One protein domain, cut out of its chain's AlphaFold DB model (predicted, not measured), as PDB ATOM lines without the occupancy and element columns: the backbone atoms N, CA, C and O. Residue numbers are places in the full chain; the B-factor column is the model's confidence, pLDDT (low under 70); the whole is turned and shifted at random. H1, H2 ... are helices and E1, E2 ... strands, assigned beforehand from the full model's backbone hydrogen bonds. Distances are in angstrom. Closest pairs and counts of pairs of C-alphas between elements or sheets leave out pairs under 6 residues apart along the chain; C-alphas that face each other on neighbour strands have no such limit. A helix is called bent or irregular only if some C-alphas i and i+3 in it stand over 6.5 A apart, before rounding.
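AT A GLANCE: This is residues 4 to 69 of the 100 residues of an uncharacterized protein of Paenibacillus glucanolyticus (UniProt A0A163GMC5). One long helix, H2, runs beside a narrow ribbon of two short parallel strands, E1 and E2, and only the later part of the helix, residues 38 to 46, comes near the ribbon. Two short helices, H1 and H3, lie at the same end of this elongated shape, apart from each other, and the last residues of the printed part reach toward the other end. The 66 printed residues include three named helices and two named strands, in the order H1, E1, H2, H3, E2. The sheet has the order E1, E2, all parallel, and the class is mixed, helices and strands. The whole is loose, with a radius of gyration of the C-alphas of 13.9 A, and spans 42 by 24 by 15 A.

HOW THE PARTS SIT: H1, residues 4 to 10, is apart from H2, residues 28 to 46, from H3, residues 52 to 56, and from E2, residues 60 to 63. E1, residues 16 to 19, and E2 are parallel neighbours at 22 degrees. The C-alphas of Ile 16 and Leu 60, which face each other, are 4.6 A apart. N 17 and O 60 are within hydrogen-bond range at 2.8 A, as are N 62 and O 17 at 2.9 A. The closest C-alphas of E1 and H2, those of Ile 16 and Ala 46, are 7.4 A apart. The closest C-alphas of H2 and E2, those of Ala 46 and Leu 60, are 7.3 A apart. H3 is apart from H2 and from E1. E1, H2 with H3, and E2 form a strand-helix-strand unit, two parallel neighbour strands with helices between them along the chain, and its crossover is left-handed. In H1 and H2 every O i to N i+4 pair is within hydrogen-bond range; in H3 it is 0 of 1, with 1 of 2 O i to N i+3 pairs within range.

IN THESE COORDINATES: H1 begins at C-alpha 4, (-22.978, 45.914, 9.432), and is 10.1 A long from first to last C-alpha. E1 measures 9.6 A. H2 measures 25.4 A, from C-alpha 28 at (0.138, 40.501, 32.369) to C-alpha 46; it is neither bent nor irregular, but only just: C-alphas 43 and 46 are 6.1 A apart. H3 measures 7.1 A. E2 measures 10.1 A and ends at C-alpha 63, (-7.411, 25.745, 26.880).

THE WHOLE: The two C-alphas farthest apart are those of Arg 4 and Ser 69, at 42.6 A. The printed part has no cut. The links H1 to E1, H2 to H3 and H3 to E2 are tight, the link E1 to H2 is short, and no link is long. The mean pLDDT of the printed part is 90.4, and no printed residue is under 70.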
ATOM      1  N   ARG A   4     -22.181  47.076   9.871       88.81
ATOM      2  CA  ARG A   4     -22.978  45.914   9.432       88.81
ATOM      3  C   ARG A   4     -22.121  44.747   8.924       88.81
ATOM      4  O   ARG A   4     -22.434  43.598   9.213       88.81
ATOM      5  N   GLN A   5     -21.048  45.027   8.183       89.00
ATOM      6  CA  GLN A   5     -20.141  43.996   7.665       89.00
ATOM      7  C   GLN A   5     -19.345  43.343   8.797       89.00
ATOM      8  O   GLN A   5     -19.224  42.121   8.815       89.00
ATOM      9  N   ARG A   6     -18.905  44.132   9.789       89.31
ATOM     10  CA  ARG A   6     -18.228  43.610  10.985       89.31
ATOM     11  C   ARG A   6     -19.096  42.585  11.717       89.31
ATOM     12  O   ARG A   6     -18.669  41.451  11.894       89.31
ATOM     13  N   LYS A   7     -20.355  42.941  12.002       89.12
ATOM     14  CA  LYS A   7     -21.327  42.031  12.635       89.12
ATOM     15  C   LYS A   7     -21.558  40.747  11.828       89.12
ATOM     16  O   LYS A   7     -21.676  39.672  12.401       89.12
ATOM     17  N   LYS A   8     -21.635  40.836  10.492       88.88
ATOM     18  CA  LYS A   8     -21.772  39.645   9.632       88.88
ATOM     19  C   LYS A   8     -20.539  38.741   9.710       88.88
ATOM     20  O   LYS A   8     -20.693  37.527   9.747       88.88
ATOM     21  N   ASN A   9     -19.342  39.317   9.761       86.75
ATOM     22  CA  ASN A   9     -18.108  38.547   9.903       86.75
ATOM     23  C   ASN A   9     -17.988  37.899  11.289       86.75
ATOM     24  O   ASN A   9     -17.584  36.747  11.368       86.75
ATOM     25  N   GLU A  10     -18.398  38.583  12.358       86.25
ATOM     26  CA  GLU A  10     -18.425  38.020  13.720       86.25
ATOM     27  C   GLU A  10     -19.340  36.786  13.817       86.25
ATOM     28  O   GLU A  10     -18.988  35.818  14.485       86.25
ATOM     29  N   LYS A  11     -20.455  36.759  13.071       88.31
ATOM     30  CA  LYS A  11     -21.372  35.604  12.992       88.31
ATOM     31  C   LYS A  11     -20.834  34.404  12.202       88.31
ATOM     32  O   LYS A  11     -21.501  33.377  12.144       88.31
ATOM     33  N   LYS A  12     -19.675  34.530  11.549       91.12
ATOM     34  CA  LYS A  12     -19.038  33.442  10.787       91.12
ATOM     35  C   LYS A  12     -18.025  32.636  11.602       91.12
ATOM     36  O   LYS A  12     -17.264  31.859  11.029       91.12
ATOM     37  N   TYR A  13     -18.008  32.823  12.915       93.12
ATOM     38  CA  TYR A  13     -17.161  32.065  13.823       93.12
ATOM     39  C   TYR A  13     -17.983  31.032  14.583       93.12
ATOM     40  O   TYR A  13     -19.064  31.341  15.078       93.12
ATOM     41  N   ILE A  14     -17.448  29.819  14.670       92.94
ATOM     42  CA  ILE A  14     -17.944  28.779  15.570       92.94
ATOM     43  C   ILE A  14     -17.739  29.249  17.012       92.94
ATOM     44  O   ILE A  14     -16.747  29.918  17.315       92.94
ATOM     45  N   THR A  15     -18.675  28.900  17.892       90.88
ATOM     46  CA  THR A  15     -18.539  29.121  19.333       90.88
ATOM     47  C   THR A  15     -17.325  28.364  19.868       90.88
ATOM     48  O   THR A  15     -17.159  27.172  19.598       90.88
ATOM     49  N   ILE A  16     -16.482  29.059  20.626       93.75
ATOM     50  CA  ILE A  16     -15.331  28.471  21.307       93.75
ATOM     51  C   ILE A  16     -15.620  28.520  22.805       93.75
ATOM     52  O   ILE A  16     -15.883  29.600  23.330       93.75
ATOM     53  N   TYR A  17     -15.577  27.370  23.468       93.56
ATOM     54  CA  TYR A  17     -15.523  27.281  24.921       93.56
ATOM     55  C   TYR A  17     -14.079  27.452  25.356       93.56
ATOM     56  O   TYR A  17     -13.190  26.752  24.865       93.56
ATOM     57  N   VAL A  18     -13.856  28.417  26.233       93.19
ATOM     58  CA  VAL A  18     -12.522  28.812  26.657       93.19
ATOM     59  C   VAL A  18     -12.347  28.409  28.113       93.19
ATOM     60  O   VAL A  18     -13.177  28.760  28.947       93.19
ATOM     61  N   ASP A  19     -11.294  27.651  28.399       91.75
ATOM     62  CA  ASP A  19     -10.872  27.352  29.764       91.75
ATOM     63  C   ASP A  19      -9.850  28.397  30.215       91.75
ATOM     64  O   ASP A  19      -8.692  28.392  29.789       91.75
ATOM     65  N   GLU A  20     -10.329  29.319  31.048       89.31
ATOM     66  CA  GLU A  20      -9.614  30.495  31.541       89.31
ATOM     67  C   GLU A  20      -8.794  30.226  32.807       89.31
ATOM     68  O   GLU A  20      -8.093  31.124  33.268       89.31
ATOM     69  N   PHE A  21      -8.826  29.006  33.361       88.50
ATOM     70  CA  PHE A  21      -8.174  28.680  34.635       88.50
ATOM     71  C   PHE A  21      -6.696  29.099  34.674       88.50
ATOM     72  O   PHE A  21      -6.241  29.740  35.622       88.50
ATOM     73  N   ASN A  22      -5.961  28.823  33.595       87.06
ATOM     74  CA  ASN A  22      -4.538  29.146  33.500       87.06
ATOM     75  C   ASN A  22      -4.244  30.656  33.416       87.06
ATOM     76  O   ASN A  22      -3.114  31.059  33.668       87.06
ATOM     77  N   LEU A  23      -5.225  31.513  33.106       87.38
ATOM     78  CA  LEU A  23      -5.020  32.970  33.049       87.38
ATOM     79  C   LEU A  23      -4.798  33.601  34.428       87.38
ATOM     80  O   LEU A  23      -4.225  34.693  34.520       87.38
ATOM     81  N   ILE A  24      -5.267  32.935  35.487       87.69
ATOM     82  CA  ILE A  24      -5.186  33.424  36.869       87.69
ATOM     83  C   ILE A  24      -3.732  33.441  37.347       87.69
ATOM     84  O   ILE A  24      -3.327  34.350  38.065       87.69
ATOM     85  N   THR A  25      -2.936  32.458  36.926       86.56
ATOM     86  CA  THR A  25      -1.539  32.303  37.350       86.56
ATOM     87  C   THR A  25      -0.542  33.016  36.437       86.56
ATOM     88  O   THR A  25       0.647  33.046  36.755       86.56
ATOM     89  N   MET A  26      -1.003  33.569  35.314       89.31
ATOM     90  CA  MET A  26      -0.171  34.288  34.347       89.31
ATOM     91  C   MET A  26       0.157  35.711  34.790       89.31
ATOM     92  O   MET A  26      -0.676  36.399  35.388       89.31
ATOM     93  N   THR A  27       1.336  36.183  34.391       92.00
ATOM     94  CA  THR A  27       1.660  37.617  34.403       92.00
ATOM     95  C   THR A  27       0.879  38.366  33.318       92.00
ATOM     96  O   THR A  27       0.319  37.761  32.400       92.00
ATOM     97  N   ASP A  28       0.840  39.698  33.381       92.12
ATOM     98  CA  ASP A  28       0.138  40.501  32.369       92.12
ATOM     99  C   ASP A  28       0.733  40.336  30.958       92.12
ATOM    100  O   ASP A  28      -0.001  40.338  29.965       92.12
ATOM    101  N   GLU A  29       2.050  40.137  30.860       92.19
ATOM    102  CA  GLU A  29       2.740  39.882  29.592       92.19
ATOM    103  C   GLU A  29       2.358  38.517  29.006       92.19
ATOM    104  O   GLU A  29       1.963  38.430  27.839       92.19
ATOM    105  N   GLU A  30       2.398  37.463  29.828       91.25
ATOM    106  CA  GLU A  30       1.970  36.115  29.439       91.25
ATOM    107  C   GLU A  30       0.498  36.109  29.026       91.25
ATOM    108  O   GLU A  30       0.142  35.541  27.993       91.25
ATOM    109  N   ARG A  31      -0.355  36.803  29.784       91.56
ATOM    110  CA  ARG A  31      -1.788  36.919  29.501       91.56
ATOM    111  C   ARG A  31      -2.038  37.587  28.155       91.56
ATOM    112  O   ARG A  31      -2.873  37.111  27.383       91.56
ATOM    113  N   LYS A  32      -1.314  38.666  27.847       93.94
ATOM    114  CA  LYS A  32      -1.423  39.360  26.559       93.94
ATOM    115  C   LYS A  32      -1.018  38.445  25.404       93.94
ATOM    116  O   LYS A  32      -1.765  38.328  24.433       93.94
ATOM    117  N   GLN A  33       0.108  37.751  25.539       94.38
ATOM    118  CA  GLN A  33       0.583  36.807  24.527       94.38
ATOM    119  C   GLN A  33      -0.404  35.646  24.325       94.38
ATOM    120  O   GLN A  33      -0.772  35.320  23.195       94.38
ATOM    121  N   ALA A  34      -0.895  35.064  25.418       93.44
ATOM    122  CA  ALA A  34      -1.856  33.971  25.391       93.44
ATOM    123  C   ALA A  34      -3.177  34.388  24.722       93.44
ATOM    124  O   ALA A  34      -3.782  33.605  23.980       93.44
ATOM    125  N   TRP A  35      -3.605  35.639  24.925       93.56
ATOM    126  CA  TRP A  35      -4.765  36.213  24.250       93.56
ATOM    127  C   TRP A  35      -4.543  36.396  22.745       93.56
ATOM    128  O   TRP A  35      -5.417  36.055  21.943       93.56
ATOM    129  N   ASP A  36      -3.369  36.875  22.337       94.94
ATOM    130  CA  ASP A  36      -3.016  36.999  20.920       94.94
ATOM    131  C   ASP A  36      -3.000  35.631  20.222       94.94
ATOM    132  O   ASP A  36      -3.480  35.491  19.089       94.94
ATOM    133  N   ASP A  37      -2.527  34.593  20.906       94.19
ATOM    134  CA  ASP A  37      -2.538  33.226  20.389       94.19
ATOM    135  C   ASP A  37      -3.955  32.642  20.314       94.19
ATOM    136  O   ASP A  37      -4.312  32.025  19.302       94.19
ATOM    137  N   TYR A  38      -4.820  32.949  21.284       94.75
ATOM    138  CA  TYR A  38      -6.252  32.655  21.195       94.75
ATOM    139  C   TYR A  38      -6.900  33.326  19.971       94.75
ATOM    140  O   TYR A  38      -7.659  32.690  19.229       94.75
ATOM    141  N   LEU A  39      -6.580  34.592  19.686       94.06
ATOM    142  CA  LEU A  39      -7.105  35.294  18.510       94.06
ATOM    143  C   LEU A  39      -6.641  34.642  17.198       94.06
ATOM    144  O   LEU A  39      -7.445  34.493  16.265       94.06
ATOM    145  N   LYS A  40      -5.379  34.202  17.123       95.06
ATOM    146  CA  LYS A  40      -4.861  33.433  15.977       95.06
ATOM    147  C   LYS A  40      -5.591  32.097  15.837       95.06
ATOM    148  O   LYS A  40      -6.032  31.764  14.732       95.06
ATOM    149  N   TYR A  41      -5.782  31.369  16.938       95.25
ATOM    150  CA  TYR A  41      -6.530  30.112  16.967       95.25
ATOM    151  C   TYR A  41      -7.963  30.310  16.459       95.25
ATOM    152  O   TYR A  41      -8.399  29.631  15.526       95.25
ATOM    153  N   ARG A  42      -8.678  31.312  16.986       93.81
ATOM    154  CA  ARG A  42     -10.041  31.658  16.568       93.81
ATOM    155  C   ARG A  42     -10.115  31.948  15.071       93.81
ATOM    156  O   ARG A  42     -11.011  31.451  14.388       93.81
ATOM    157  N   LYS A  43      -9.171  32.725  14.537       92.44
ATOM    158  CA  LYS A  43      -9.124  33.054  13.106       92.44
ATOM    159  C   LYS A  43      -8.867  31.825  12.235       92.44
ATOM    160  O   LYS A  43      -9.484  31.700  11.181       92.44
ATOM    161  N   LYS A  44      -7.981  30.928  12.671       93.25
ATOM    162  CA  LYS A  44      -7.569  29.743  11.909       93.25
ATOM    163  C   LYS A  44      -8.613  28.625  11.945       93.25
ATOM    164  O   LYS A  44      -8.916  28.050  10.904       93.25
ATOM    165  N   TYR A  45      -9.171  28.332  13.119       92.00
ATOM    166  CA  TYR A  45      -9.977  27.128  13.334       92.00
ATOM    167  C   TYR A  45     -11.477  27.394  13.436       92.00
ATOM    168  O   TYR A  45     -12.260  26.574  12.951       92.00
ATOM    169  N   ALA A  46     -11.896  28.531  14.000       91.50
ATOM    170  CA  ALA A  46     -13.315  28.820  14.210       91.50
ATOM    171  C   ALA A  46     -13.980  29.529  13.022       91.50
ATOM    172  O   ALA A  46     -15.201  29.475  12.891       91.50
ATOM    173  N   PHE A  47     -13.218  30.178  12.136       92.50
ATOM    174  CA  PHE A  47     -13.791  30.863  10.977       92.50
ATOM    175  C   PHE A  47     -14.367  29.882   9.943       92.50
ATOM    176  O   PHE A  47     -13.727  28.899   9.558       92.50
ATOM    177  N   ARG A  48     -15.564  30.182   9.427       91.62
ATOM    178  CA  ARG A  48     -16.199  29.445   8.327       91.62
ATOM    179  C   ARG A  48     -16.637  30.385   7.212       91.62
ATOM    180  O   ARG A  48     -17.298  31.399   7.427       91.62
ATOM    181  N   LYS A  49     -16.304  30.027   5.967       87.00
ATOM    182  CA  LYS A  49     -16.631  30.852   4.792       87.00
ATOM    183  C   LYS A  49     -18.143  30.914   4.549       87.00
ATOM    184  O   LYS A  49     -18.657  31.991   4.210       87.00
ATOM    185  N   ARG A  50     -18.848  29.790   4.739       89.81
ATOM    186  CA  ARG A  50     -20.291  29.635   4.500       89.81
ATOM    187  C   ARG A  50     -21.043  29.415   5.813       89.81
ATOM    188  O   ARG A  50     -20.593  28.670   6.671       89.81
ATOM    189  N   TYR A  51     -22.232  30.013   5.927       86.44
ATOM    190  CA  TYR A  51     -23.080  29.903   7.121       86.44
ATOM    191  C   TYR A  51     -23.613  28.490   7.378       86.44
ATOM    192  O   TYR A  51     -23.837  28.122   8.525       86.44
ATOM    193  N   LYS A  52     -23.805  27.684   6.326       88.25
ATOM    194  CA  LYS A  52     -24.269  26.298   6.472       88.25
ATOM    195  C   LYS A  52     -23.276  25.431   7.256       88.25
ATOM    196  O   LYS A  52     -23.699  24.622   8.071       88.25
ATOM    197  N   ASP A  53     -21.979  25.697   7.091       87.06
ATOM    198  CA  ASP A  53     -20.906  24.958   7.758       87.06
ATOM    199  C   ASP A  53     -20.824  25.297   9.261       87.06
ATOM    200  O   ASP A  53     -20.212  24.559  10.028       87.06
ATOM    201  N   LEU A  54     -21.444  26.403   9.706       87.19
ATOM    202  CA  LEU A  54     -21.559  26.733  11.132       87.19
ATOM    203  C   LEU A  54     -22.601  25.879  11.854       87.19
ATOM    204  O   LEU A  54     -22.441  25.612  13.035       87.19
ATOM    205  N   LYS A  55     -23.668  25.450  11.169       84.06
ATOM    206  CA  LYS A  55     -24.734  24.656  11.800       84.06
ATOM    207  C   LYS A  55     -24.315  23.209  12.051       84.06
ATOM    208  O   LYS A  55     -24.818  22.581  12.969       84.06
ATOM    209  N   THR A  56     -23.428  22.687  11.210       88.50
ATOM    210  CA  THR A  56     -22.948  21.303  11.279       88.50
ATOM    211  C   THR A  56     -21.656  21.158  12.075       88.50
ATOM    212  O   THR A  56     -21.247  20.040  12.376       88.50
ATOM    213  N   SER A  57     -20.984  22.266  12.397       88.31
ATOM    214  CA  SER A  57     -19.731  22.218  13.140       88.31
ATOM    215  C   SER A  57     -19.977  22.105  14.635       88.31
ATOM    216  O   SER A  57     -20.839  22.767  15.208       88.31
ATOM    217  N   LYS A  58     -19.177  21.251  15.272       89.88
ATOM    218  CA  LYS A  58     -19.150  21.126  16.724       89.88
ATOM    219  C   LYS A  58     -18.485  22.365  17.338       89.88
ATOM    220  O   LYS A  58     -17.578  22.922  16.706       89.88
ATOM    221  N   PRO A  59     -18.897  22.780  18.547       91.25
ATOM    222  CA  PRO A  59     -18.177  23.789  19.308       91.25
ATOM    223  C   PRO A  59     -16.705  23.407  19.470       91.25
ATOM    224  O   PRO A  59     -16.370  22.225  19.576       91.25
ATOM    225  N   LEU A  60     -15.832  24.409  19.474       93.12
ATOM    226  CA  LEU A  60     -14.406  24.207  19.716       93.12
ATOM    227  C   LEU A  60     -14.100  24.432  21.193       93.12
ATOM    228  O   LEU A  60     -14.753  25.247  21.838       93.12
ATOM    229  N   MET A  61     -13.090  23.741  21.707       93.69
ATOM    230  CA  MET A  61     -12.546  23.982  23.039       93.69
ATOM    231  C   MET A  61     -11.145  24.569  22.895       93.69
ATOM    232  O   MET A  61     -10.348  24.085  22.088       93.69
ATOM    233  N   TYR A  62     -10.859  25.618  23.657       94.06
ATOM    234  CA  TYR A  62      -9.539  26.222  23.749       94.06
ATOM    235  C   TYR A  62      -9.134  26.301  25.215       94.06
ATOM    236  O   TYR A  62      -9.835  26.906  26.020       94.06
ATOM    237  N   VAL A  63      -8.002  25.692  25.544       93.12
ATOM    238  CA  VAL A  63      -7.411  25.745  26.880       93.12
ATOM    239  C   VAL A  63      -6.204  26.661  26.794       93.12
ATOM    240  O   VAL A  63      -5.339  26.451  25.939       93.12
ATOM    241  N   PHE A  64      -6.156  27.695  27.635       92.00
ATOM    242  CA  PHE A  64      -4.979  28.558  27.684       92.00
ATOM    243  C   PHE A  64      -3.746  27.749  28.107       92.00
ATOM    244  O   PHE A  64      -3.873  26.838  28.925       92.00
ATOM    245  N   PRO A  65      -2.554  28.041  27.562       88.75
ATOM    246  CA  PRO A  65      -1.347  27.322  27.951       88.75
ATOM    247  C   PRO A  65      -1.068  27.513  29.452       88.75
ATOM    248  O   PRO A  65      -1.393  28.566  29.992       88.75
ATOM    249  N   PRO A  66      -0.491  26.529  30.156       86.50
ATOM    250  CA  PRO A  66      -0.109  26.713  31.554       86.50
ATOM    251  C   PRO A  66       1.015  27.754  31.671       86.50
ATOM    252  O   PRO A  66       1.948  27.754  30.864       86.50
ATOM    253  N   SER A  67       0.944  28.626  32.681       84.44
ATOM    254  CA  SER A  67       2.033  29.561  32.997       84.44
ATOM    255  C   SER A  67       3.235  28.831  33.604       84.44
ATOM    256  O   SER A  67       3.109  27.730  34.154       84.44
ATOM    257  N   GLN A  68       4.411  29.465  33.574       80.19
ATOM    258  CA  GLN A  68       5.604  28.906  34.227       80.19
ATOM    259  C   GLN A  68       5.391  28.715  35.740       80.19
ATOM    260  O   GLN A  68       5.805  27.703  36.307       80.19
ATOM    261  N   SER A  69       4.672  29.647  36.373       79.06
ATOM    262  CA  SER A  69       4.280  29.593  37.789       79.06
ATOM    263  C   SER A  69       3.335  28.429  38.116       79.06
ATOM    264  O   SER A  69       3.435  27.824  39.181       79.06
TER     265      SER A  69